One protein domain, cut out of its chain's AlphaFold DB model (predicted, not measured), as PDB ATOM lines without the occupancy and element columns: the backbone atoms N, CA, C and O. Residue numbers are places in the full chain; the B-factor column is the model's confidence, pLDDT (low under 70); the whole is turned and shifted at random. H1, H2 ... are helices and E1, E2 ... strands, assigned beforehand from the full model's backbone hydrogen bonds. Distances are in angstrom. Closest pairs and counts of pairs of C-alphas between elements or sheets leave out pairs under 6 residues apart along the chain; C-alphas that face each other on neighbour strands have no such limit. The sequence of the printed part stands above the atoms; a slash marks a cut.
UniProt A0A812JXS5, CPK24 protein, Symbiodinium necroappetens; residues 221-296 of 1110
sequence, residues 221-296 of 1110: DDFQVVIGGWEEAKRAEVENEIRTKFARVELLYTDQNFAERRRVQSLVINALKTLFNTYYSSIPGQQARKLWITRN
ATOM      1  N   ASP A 221      44.238  16.809 -29.792       69.88
ATOM      2  CA  ASP A 221      45.591  16.649 -29.233       69.88
ATOM      3  C   ASP A 221      46.119  17.914 -28.516       69.88
ATOM      4  O   ASP A 221      45.915  19.055 -28.947       69.88
ATOM      5  N   ASP A 222      46.844  17.703 -27.419       73.81
ATOM      6  CA  ASP A 222      47.286  18.703 -26.436       73.81
ATOM      7  C   ASP A 222      48.366  19.665 -26.957       73.81
ATOM      8  O   ASP A 222      48.653  20.709 -26.351       73.81
ATOM      9  N   PHE A 223      48.998  19.305 -28.075       76.69
ATOM     10  CA  PHE A 223      50.063  20.087 -28.701       76.69
ATOM     11  C   PHE A 223      49.584  21.028 -29.812       76.69
ATOM     12  O   PHE A 223      50.387  21.767 -30.389       76.69
ATOM     13  N   GLN A 224      48.283  21.029 -30.095       82.31
ATOM     14  CA  GLN A 224      47.679  21.862 -31.127       82.31
ATOM     15  C   GLN A 224      47.579  23.329 -30.674       82.31
ATOM     16  O   GLN A 224      47.513  23.645 -29.479       82.31
ATOM     17  N   VAL A 225      47.579  24.249 -31.634       83.50
ATOM     18  CA  VAL A 225      47.361  25.682 -31.403       83.50
ATOM     19  C   VAL A 225      46.074  26.085 -32.110       83.50
ATOM     20  O   VAL A 225      45.890  25.794 -33.292       83.50
ATOM     21  N   VAL A 226      45.172  26.739 -31.379       79.38
ATOM     22  CA  VAL A 226      43.903  27.226 -31.929       79.38
ATOM     23  C   VAL A 226      44.042  28.721 -32.185       79.38
ATOM     24  O   VAL A 226      44.193  29.511 -31.248       79.38
ATOM     25  N   ILE A 227      43.997  29.084 -33.465       83.50
ATOM     26  CA  ILE A 227      43.850  30.456 -33.948       83.50
ATOM     27  C   ILE A 227      42.390  30.598 -34.370       83.50
ATOM     28  O   ILE A 227      41.910  29.837 -35.208       83.50
ATOM     29  N   GLY A 228      41.651  31.547 -33.816       78.56
ATOM     30  CA  GLY A 228      40.252  31.712 -34.195       78.56
ATOM     31  C   GLY A 228      39.603  32.882 -33.494       78.56
ATOM     32  O   GLY A 228      40.089  33.327 -32.464       78.56
ATOM     33  N   GLY A 229      38.496  33.359 -34.058       68.44
ATOM     34  CA  GLY A 229      37.726  34.464 -33.499       68.44
ATOM     35  C   GLY A 229      38.509  35.767 -33.312       68.44
ATOM     36  O   GLY A 229      39.695  35.896 -33.618       68.44
ATOM     37  N   TRP A 230      37.794  36.758 -32.795       72.81
ATOM     38  CA  TRP A 230      38.311  38.104 -32.621       72.81
ATOM     39  C   TRP A 230      38.342  38.480 -31.139       72.81
ATOM     40  O   TRP A 230      37.359  38.302 -30.419       72.81
ATOM     41  N   GLU A 231      39.481  38.991 -30.688       57.41
ATOM     42  CA  GLU A 231      39.624  39.708 -29.423       57.41
ATOM     43  C   GLU A 231      38.567  40.836 -29.388       57.41
ATOM     44  O   GLU A 231      38.278  41.448 -30.417       57.41
ATOM     45  N   GLU A 232      37.915  41.037 -28.237       58.00
ATOM     46  CA  GLU A 232      36.725  41.903 -28.040       58.00
ATOM     47  C   GLU A 232      35.382  41.444 -28.661       58.00
ATOM     48  O   GLU A 232      34.357  42.100 -28.448       58.00
ATOM     49  N   ALA A 233      35.300  40.310 -29.366       56.31
ATOM     50  CA  ALA A 233      33.995  39.775 -29.774       56.31
ATOM     51  C   ALA A 233      33.162  39.318 -28.556       56.31
ATOM     52  O   ALA A 233      33.666  38.664 -27.639       56.31
ATOM     53  N   LYS A 234      31.857  39.638 -28.531       59.59
ATOM     54  CA  LYS A 234      30.973  39.241 -27.415       59.59
ATOM     55  C   LYS A 234      30.853  37.722 -27.346       59.59
ATOM     56  O   LYS A 234      30.788  37.069 -28.380       59.59
ATOM     57  N   ARG A 235      30.698  37.150 -26.147       47.94
ATOM     58  CA  ARG A 235      30.627  35.688 -25.935       47.94
ATOM     59  C   ARG A 235      29.661  34.958 -26.886       47.94
ATOM     60  O   ARG A 235      30.011  33.907 -27.403       47.94
ATOM     61  N   ALA A 236      28.492  35.536 -27.173       60.75
ATOM     62  CA  ALA A 236      27.516  34.968 -28.109       60.75
ATOM     63  C   ALA A 236      27.907  35.100 -29.601       60.75
ATOM     64  O   ALA A 236      27.537  34.247 -30.401       60.75
ATOM     65  N   GLU A 237      28.668  36.135 -29.981       62.94
ATOM     66  CA  GLU A 237      29.303  36.232 -31.309       62.94
ATOM     67  C   GLU A 237      30.399  35.157 -31.419       62.94
ATOM     68  O   GLU A 237      30.414  34.367 -32.361       62.94
ATOM     69  N   VAL A 238      31.256  35.072 -30.395       56.88
ATOM     70  CA  VAL A 238      32.366  34.115 -30.273       56.88
ATOM     71  C   VAL A 238      31.881  32.668 -30.337       56.88
ATOM     72  O   VAL A 238      32.415  31.894 -31.118       56.88
ATOM     73  N   GLU A 239      30.858  32.281 -29.576       50.41
ATOM     74  CA  GLU A 239      30.350  30.899 -29.553       50.41
ATOM     75  C   GLU A 239      29.679  30.467 -30.872       50.41
ATOM     76  O   GLU A 239      29.556  29.264 -31.123       50.41
ATOM     77  N   ASN A 240      29.291  31.419 -31.730       52.66
ATOM     78  CA  ASN A 240      28.743  31.156 -33.063       52.66
ATOM     79  C   ASN A 240      29.846  31.162 -34.148       52.66
ATOM     80  O   ASN A 240      29.848  30.322 -35.048       52.66
ATOM     81  N   GLU A 241      30.842  32.050 -34.033       54.53
ATOM     82  CA  GLU A 241      31.989  32.113 -34.951       54.53
ATOM     83  C   GLU A 241      33.008  30.981 -34.702       54.53
ATOM     84  O   GLU A 241      33.491  30.380 -35.659       54.53
ATOM     85  N   ILE A 242      33.236  30.566 -33.445       55.62
ATOM     86  CA  ILE A 242      34.037  29.372 -33.088       55.62
ATOM     87  C   ILE A 242      33.504  28.103 -33.767       55.62
ATOM     88  O   ILE A 242      34.278  27.201 -34.071       55.62
ATOM     89  N   ARG A 243      32.196  28.007 -34.035       52.91
ATOM     90  CA  ARG A 243      31.604  26.836 -34.705       52.91
ATOM     91  C   ARG A 243      31.847  26.800 -36.216       52.91
ATOM     92  O   ARG A 243      31.517  25.797 -36.837       52.91
ATOM     93  N   THR A 244      32.371  27.876 -36.810       51.16
ATOM     94  CA  THR A 244      32.438  28.038 -38.274       51.16
ATOM     95  C   THR A 244      33.773  28.559 -38.813       51.16
ATOM     96  O   THR A 244      34.048  28.352 -39.992       51.16
ATOM     97  N   LYS A 245      34.609  29.228 -38.002       60.34
ATOM     98  CA  LYS A 245      35.844  29.895 -38.459       60.34
ATOM     99  C   LYS A 245      36.979  29.841 -37.424       60.34
ATOM    100  O   LYS A 245      37.250  30.817 -36.721       60.34
ATOM    101  N   PHE A 246      37.687  28.718 -37.364       72.75
ATOM    102  CA  PHE A 246      38.975  28.615 -36.671       72.75
ATOM    103  C   PHE A 246      40.007  27.910 -37.555       72.75
ATOM    104  O   PHE A 246      39.678  26.975 -38.280       72.75
ATOM    105  N   ALA A 247      41.257  28.355 -37.470       79.75
ATOM    106  CA  ALA A 247      42.408  27.682 -38.048       79.75
ATOM    107  C   ALA A 247      43.093  26.846 -36.955       79.75
ATOM    108  O   ALA A 247      43.550  27.355 -35.925       79.75
ATOM    109  N   ARG A 248      43.148  25.534 -37.179       82.25
ATOM    110  CA  ARG A 248      43.821  24.572 -36.304       82.25
ATOM    111  C   ARG A 248      45.255  24.403 -36.793       82.25
ATOM    112  O   ARG A 248      45.471  23.829 -37.854       82.25
ATOM    113  N   VAL A 249      46.229  24.895 -36.034       84.19
ATOM    114  CA  VAL A 249      47.648  24.685 -36.342       84.19
ATOM    115  C   VAL A 249      48.121  23.455 -35.580       84.19
ATOM    116  O   VAL A 249      48.248  23.471 -34.352       84.19
ATOM    117  N   GLU A 250      48.356  22.371 -36.312       87.50
ATOM    118  CA  GLU A 250      48.915  21.138 -35.766       87.50
ATOM    119  C   GLU A 250      50.443  21.191 -35.866       87.50
ATOM    120  O   GLU A 250      51.012  21.373 -36.942       87.50
ATOM    121  N   LEU A 251      51.116  21.087 -34.720       87.19
ATOM    122  CA  LEU A 251      52.572  21.122 -34.641       87.19
ATOM    123  C   LEU A 251      53.097  19.687 -34.597       87.19
ATOM    124  O   LEU A 251      52.770  18.926 -33.688       87.19
ATOM    125  N   LEU A 252      53.906  19.317 -35.587       89.00
ATOM    126  CA  LEU A 252      54.539  18.004 -35.676       89.00
ATOM    127  C   LEU A 252      55.934  18.072 -35.043       89.00
ATOM    128  O   LEU A 252      56.794  18.820 -35.502       89.00
ATOM    129  N   TYR A 253      56.156  17.290 -33.986       87.94
ATOM    130  CA  TYR A 253      57.412  17.271 -33.229       87.94
ATOM    131  C   TYR A 253      58.187  15.990 -33.530       87.94
ATOM    132  O   TYR A 253      57.658  14.891 -33.344       87.94
ATOM    133  N   THR A 254      59.450  16.133 -33.932       85.31
ATOM    134  CA  THR A 254      60.390  15.017 -34.130       85.31
ATOM    135  C   THR A 254      60.672  14.271 -32.831       85.31
ATOM    136  O   THR A 254      60.681  13.043 -32.802       85.31
ATOM    137  N   ASP A 255      60.854  15.017 -31.744       82.31
ATOM    138  CA  ASP A 255      61.284  14.481 -30.461       82.31
ATOM    139  C   ASP A 255      60.115  14.107 -29.554       82.31
ATOM    140  O   ASP A 255      59.032  14.699 -29.590       82.31
ATOM    141  N   GLN A 256      60.338  13.107 -28.703       86.50
ATOM    142  CA  GLN A 256      59.352  12.627 -27.726       86.50
ATOM    143  C   GLN A 256      59.401  13.401 -26.395       86.50
ATOM    144  O   GLN A 256      58.572  13.168 -25.517       86.50
ATOM    145  N   ASN A 257      60.338  14.342 -26.231       90.00
ATOM    146  CA  ASN A 257      60.508  15.105 -24.999       90.00
ATOM    147  C   ASN A 257      59.377  16.129 -24.791       90.00
ATOM    148  O   ASN A 257      59.349  17.209 -25.385       90.00
ATOM    149  N   PHE A 258      58.454  15.801 -23.888       84.06
ATOM    150  CA  PHE A 258      57.286  16.612 -23.544       84.06
ATOM    151  C   PHE A 258      57.619  18.057 -23.117       84.06
ATOM    152  O   PHE A 258      56.856  18.980 -23.414       84.06
ATOM    153  N   ALA A 259      58.764  18.276 -22.458       82.81
ATOM    154  CA  ALA A 259      59.190  19.607 -22.025       82.81
ATOM    155  C   ALA A 259      59.614  20.487 -23.215       82.81
ATOM    156  O   ALA A 259      59.214  21.649 -23.302       82.81
ATOM    157  N   GLU A 260      60.355  19.921 -24.168       86.44
ATOM    158  CA  GLU A 260      60.752  20.610 -25.401       86.44
ATOM    159  C   GLU A 260      59.550  20.860 -26.310       86.44
ATOM    160  O   GLU A 260      59.408  21.973 -26.816       86.44
ATOM    161  N   ARG A 261      58.612  19.905 -26.415       87.81
ATOM    162  CA  ARG A 261      57.328  20.125 -27.107       87.81
ATOM    163  C   ARG A 261      56.579  21.330 -26.538       87.81
ATOM    164  O   ARG A 261      56.231  22.236 -27.288       87.81
ATOM    165  N   ARG A 262      56.396  21.402 -25.212       86.38
ATOM    166  CA  ARG A 262      55.765  22.559 -24.546       86.38
ATOM    167  C   ARG A 262      56.552  23.861 -24.737       86.38
ATOM    168  O   ARG A 262      55.927  24.907 -24.928       86.38
ATOM    169  N   ARG A 263      57.890  23.826 -24.721       89.50
ATOM    170  CA  ARG A 263      58.737  25.005 -24.990       89.50
ATOM    171  C   ARG A 263      58.543  25.510 -26.421       89.50
ATOM    172  O   ARG A 263      58.285  26.696 -26.602       89.50
ATOM    173  N   VAL A 264      58.586  24.622 -27.414       90.38
ATOM    174  CA  VAL A 264      58.348  24.950 -28.830       90.38
ATOM    175  C   VAL A 264      56.920  25.452 -29.046       90.38
ATOM    176  O   VAL A 264      56.750  26.512 -29.639       90.38
ATOM    177  N   GLN A 265      55.898  24.789 -28.494       89.69
ATOM    178  CA  GLN A 265      54.502  25.247 -28.565       89.69
ATOM    179  C   GLN A 265      54.337  26.661 -27.980       89.69
ATOM    180  O   GLN A 265      53.633  27.490 -28.552       89.69
ATOM    181  N   SER A 266      55.021  26.965 -26.871       90.44
ATOM    182  CA  SER A 266      54.988  28.293 -26.238       90.44
ATOM    183  C   SER A 266      55.709  29.355 -27.075       90.44
ATOM    184  O   SER A 266      55.196  30.461 -27.228       90.44
ATOM    185  N   LEU A 267      56.862  29.020 -27.664       93.81
ATOM    186  CA  LEU A 267      57.587  29.901 -28.587       93.81
ATOM    187  C   LEU A 267      56.766  30.190 -29.849       93.81
ATOM    188  O   LEU A 267      56.661  31.346 -30.244       93.81
ATOM    189  N   VAL A 268      56.131  29.171 -30.436       93.00
ATOM    190  CA  VAL A 268      55.240  29.320 -31.597       93.00
ATOM    191  C   VAL A 268      54.038  30.195 -31.249       93.00
ATOM    192  O   VAL A 268      53.749  31.131 -31.985       93.00
ATOM    193  N   ILE A 269      53.365  29.967 -30.116       92.88
ATOM    194  CA  ILE A 269      52.237  30.811 -29.685       92.88
ATOM    195  C   ILE A 269      52.677  32.258 -29.460       92.88
ATOM    196  O   ILE A 269      51.957  33.167 -29.865       92.88
ATOM    197  N   ASN A 270      53.839  32.493 -28.850       92.56
ATOM    198  CA  ASN A 270      54.339  33.848 -28.631       92.56
ATOM    199  C   ASN A 270      54.720  34.531 -29.952       92.56
ATOM    200  O   ASN A 270      54.315  35.666 -30.170       92.56
ATOM    201  N   ALA A 271      55.402  33.836 -30.868       93.50
ATOM    202  CA  ALA A 271      55.722  34.355 -32.199       93.50
ATOM    203  C   ALA A 271      54.457  34.670 -33.018       93.50
ATOM    204  O   ALA A 271      54.356  35.749 -33.598       93.50
ATOM    205  N   LEU A 272      53.466  33.770 -33.008       92.06
ATOM    206  CA  LEU A 272      52.163  33.991 -33.635       92.06
ATOM    207  C   LEU A 272      51.442  35.186 -33.001       92.06
ATOM    208  O   LEU A 272      50.963  36.048 -33.728       92.06
ATOM    209  N   LYS A 273      51.398  35.293 -31.667       92.00
ATOM    210  CA  LYS A 273      50.809  36.452 -30.980       92.00
ATOM    211  C   LYS A 273      51.504  37.752 -31.365       92.00
ATOM    212  O   LYS A 273      50.816  38.701 -31.712       92.00
ATOM    213  N   THR A 274      52.835  37.807 -31.346       93.00
ATOM    214  CA  THR A 274      53.594  39.001 -31.746       93.00
ATOM    215  C   THR A 274      53.316  39.382 -33.198       93.00
ATOM    216  O   THR A 274      53.096  40.560 -33.470       93.00
ATOM    217  N   LEU A 275      53.262  38.401 -34.106       92.44
ATOM    218  CA  LEU A 275      52.931  38.620 -35.512       92.44
ATOM    219  C   LEU A 275      51.497  39.137 -35.673       92.44
ATOM    220  O   LEU A 275      51.302  40.161 -36.308       92.44
ATOM    221  N   PHE A 276      50.499  38.484 -35.075       89.94
ATOM    222  CA  PHE A 276      49.088  38.850 -35.234       89.94
ATOM    223  C   PHE A 276      48.643  40.062 -34.396       89.94
ATOM    224  O   PHE A 276      47.610  40.650 -34.703       89.94
ATOM    225  N   ASN A 277      49.423  40.517 -33.409       89.12
ATOM    226  CA  ASN A 277      49.141  41.734 -32.633       89.12
ATOM    227  C   ASN A 277      49.114  43.013 -33.501       89.12
ATOM    228  O   ASN A 277      48.490  44.002 -33.111       89.12
ATOM    229  N   THR A 278      49.762  42.994 -34.673       90.44
ATOM    230  CA  THR A 278      49.715  44.070 -35.682       90.44
ATOM    231  C   THR A 278      48.683  43.833 -36.795       90.44
ATOM    232  O   THR A 278      48.450  44.738 -37.596       90.44
ATOM    233  N   TYR A 279      48.030  42.665 -36.845       90.25
ATOM    234  CA  TYR A 279      46.973  42.364 -37.813       90.25
ATOM    235  C   TYR A 279      45.590  42.634 -37.220       90.25
ATOM    236  O   TYR A 279      45.085  41.906 -36.364       90.25
ATOM    237  N   TYR A 280      44.949  43.664 -37.759       90.00
ATOM    238  CA  TYR A 280      43.552  43.991 -37.508       90.00
ATOM    239  C   TYR A 280      42.665  43.433 -38.622       90.00
ATOM    240  O   TYR A 280      43.095  43.350 -39.776       90.00
ATOM    241  N   SER A 281      41.415  43.083 -38.313       86.62
ATOM    242  CA  SER A 281      40.477  42.659 -39.359       86.62
ATOM    243  C   SER A 281      40.213  43.777 -40.369       86.62
ATOM    244  O   SER A 281      39.929  44.915 -39.989       86.62
ATOM    245  N   SER A 282      40.214  43.439 -41.659       87.12
ATOM    246  CA  SER A 282      39.642  44.280 -42.718       87.12
ATOM    247  C   SER A 282      38.149  44.004 -42.952       87.12
ATOM    248  O   SER A 282      37.497  44.745 -43.688       87.12
ATOM    249  N   ILE A 283      37.593  42.951 -42.338       82.00
ATOM    250  CA  ILE A 283      36.215  42.500 -42.566       82.00
ATOM    251  C   ILE A 283      35.237  43.525 -41.960       82.00
ATOM    252  O   ILE A 283      35.344  43.829 -40.767       82.00
ATOM    253  N   PRO A 284      34.264  44.056 -42.730       82.81
ATOM    254  CA  PRO A 284      33.259  44.987 -42.216       82.81
ATOM    255  C   PRO A 284      32.547  44.452 -40.965       82.81
ATOM    256  O   PRO A 284      32.123  43.300 -40.925       82.81
ATOM    257  N   GLY A 285      32.440  45.285 -39.926       85.12
ATOM    258  CA  GLY A 285      31.881  44.898 -38.622       85.12
ATOM    259  C   GLY A 285      32.846  44.167 -37.674       85.12
ATOM    260  O   GLY A 285      32.533  44.036 -36.495       85.12
ATOM    261  N   GLN A 286      34.022  43.738 -38.144       83.25
ATOM    262  CA  GLN A 286      35.111  43.182 -37.316       83.25
ATOM    263  C   GLN A 286      36.362  44.084 -37.306       83.25
ATOM    264  O   GLN A 286      37.351  43.766 -36.646       83.25
ATOM    265  N   GLN A 287      36.311  45.211 -38.022       90.00
ATOM    266  CA  GLN A 287      37.359  46.231 -38.112       90.00
ATOM    267  C   GLN A 287      37.917  46.623 -36.736       90.00
ATOM    268  O   GLN A 287      37.173  46.740 -35.766       90.00
ATOM    269  N   ALA A 288      39.238  46.817 -36.671       86.12
ATOM    270  CA  ALA A 288      40.016  47.089 -35.454       86.12
ATOM    271  C   ALA A 288      40.027  45.990 -34.363       86.12
ATOM    272  O   ALA A 288      40.788  46.124 -33.406       86.12
ATOM    273  N   ARG A 289      39.314  44.863 -34.520       85.50
ATOM    274  CA  ARG A 289      39.542  43.672 -33.679       85.50
ATOM    275  C   ARG A 289      40.806  42.911 -34.121       85.50
ATOM    276  O   ARG A 289      41.168  42.946 -35.301       85.50
ATOM    277  N   LYS A 290      41.446  42.190 -33.189       88.50
ATOM    278  CA  LYS A 290      42.645  41.340 -33.399       88.50
ATOM    279  C   LYS A 290      42.303  39.849 -33.337       88.50
ATOM    280  O   LYS A 290      41.311  39.489 -32.713       88.50
ATOM    281  N   LEU A 291      43.103  38.972 -33.944       86.94
ATOM    282  CA  LEU A 291      42.905  37.517 -33.829       86.94
ATOM    283  C   LEU A 291      43.380  37.003 -32.462       86.94
ATOM    284  O   LEU A 291      44.533  37.238 -32.096       86.94
ATOM    285  N   TRP A 292      42.544  36.248 -31.735       84.62
ATOM    286  CA  TRP A 292      43.010  35.577 -30.515       84.62
ATOM    287  C   TRP A 292      43.683  34.236 -30.826       84.62
ATOM    288  O   TRP A 292      43.318  33.505 -31.749       84.62
ATOM    289  N   ILE A 293      44.715  33.916 -30.039       90.00
ATOM    290  CA  ILE A 293      45.568  32.738 -30.235       90.00
ATOM    291  C   ILE A 293      45.814  32.079 -28.887       90.00
ATOM    292  O   ILE A 293      46.356  32.701 -27.965       90.00
ATOM    293  N   THR A 294      45.423  30.811 -28.762       87.31
ATOM    294  CA  THR A 294      45.570  30.054 -27.514       87.31
ATOM    295  C   THR A 294      46.203  28.686 -27.729       87.31
ATOM    296  O   THR A 294      46.027  28.027 -28.756       87.31
ATOM    297  N   ARG A 295      46.942  28.238 -26.706       88.38
ATOM    298  CA  ARG A 295      47.294  26.828 -26.555       88.38
ATOM    299  C   ARG A 295      46.004  26.036 -26.390       88.38
ATOM    300  O   ARG A 295      45.219  26.347 -25.492       88.38
ATOM    301  N   ASN A 296      45.832  24.990 -27.193       83.31
ATOM    302  CA  ASN A 296      44.832  23.984 -26.895       83.31
ATOM    303  C   ASN A 296      45.174  23.343 -25.539       83.31
ATOM    304  O   ASN A 296      46.284  22.854 -25.343       83.31
TER     305      ASN A 296
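Overview. This is residues 221 to 296 of the 1110 residues of the protein "CPK24 protein" of Symbiodinium necroappetens (UniProt A0A812JXS5). A small three-strand antiparallel sheet, E2, E1 and E3 side by side, has one long helix, H2, lying over one face and running along edge strand E3, while a short helix, H1, only grazes the sheet near the far end of E1. The outline is elongated, 43 by 25 by 15 A, with the link from E2 to H2 reaching one end of the long axis and the loop of residues 277 to 290 reaching the other. The printed part has 76 residues with two named helices and three named strands, in the order E1, H1, E2, H2, E3, and its class is mixed, helices and strands. It is only just loose, close to compact, with a radius of gyration of the C-alphas of 14.0 A.

Along the chain. E1, residues 225 to 230, begins with C-alpha 225 at (47.361, 25.682, -31.403) and spans 15.4 A. H1 is residues 235 to 241. E2 is residues 246 to 249. H2, residues 258 to 276, spans 26.4 A and begins with C-alpha 258 at (57.286, 16.612, -23.544). E3, residues 291 to 295, spans 13.7 A and ends with C-alpha 295 at (47.294, 26.828, -26.555).

Arrangement. The inner strand E1 is antiparallel to E3 at 151 degrees between directions, with N 226 and O 294 within hydrogen-bond range at 3.0 A. E1 is also antiparallel to E2 at 157 degrees, with N 247 and O 227 at 2.8 A. E2 and E3 are edge strands and are apart. H2 is on the sheet at a height of 8.6 A, two layers, a helix on one face of a sheet. It lies over E3 and runs along the strands, at 6 degrees to E3 on the local plane; their closest C-alphas are those of Lys 273 and Ile 293, 6.5 A apart. E2, H2 and E3 form a split strand-helix-strand unit, two strands running the same way with E1 between them in the sheet, and its crossover is right-handed. H1 only grazes the sheet, with its residues 237 to 241; the closest C-alphas of E1 and H1 are those of Gly 229 and Val 238, 6.3 A apart. H1 and H2 are apart. In H2 every O i to N i+4 pair is within hydrogen-bond range, and in H1 2 of 3 are.

Size, cuts and confidence. The two C-alphas farthest apart are those of Gln 256 and Pro 284, at 44.0 A, while those of Asp 221 and Asn 296 are 7.7 A apart. The printed part has no cut. The link from H2 to E3 is long, with 14 residues. The mean pLDDT of the printed part is 79.9; residue 221, residue 229 and residues 231 to 245 are under 70, and H1 has a mean of 55.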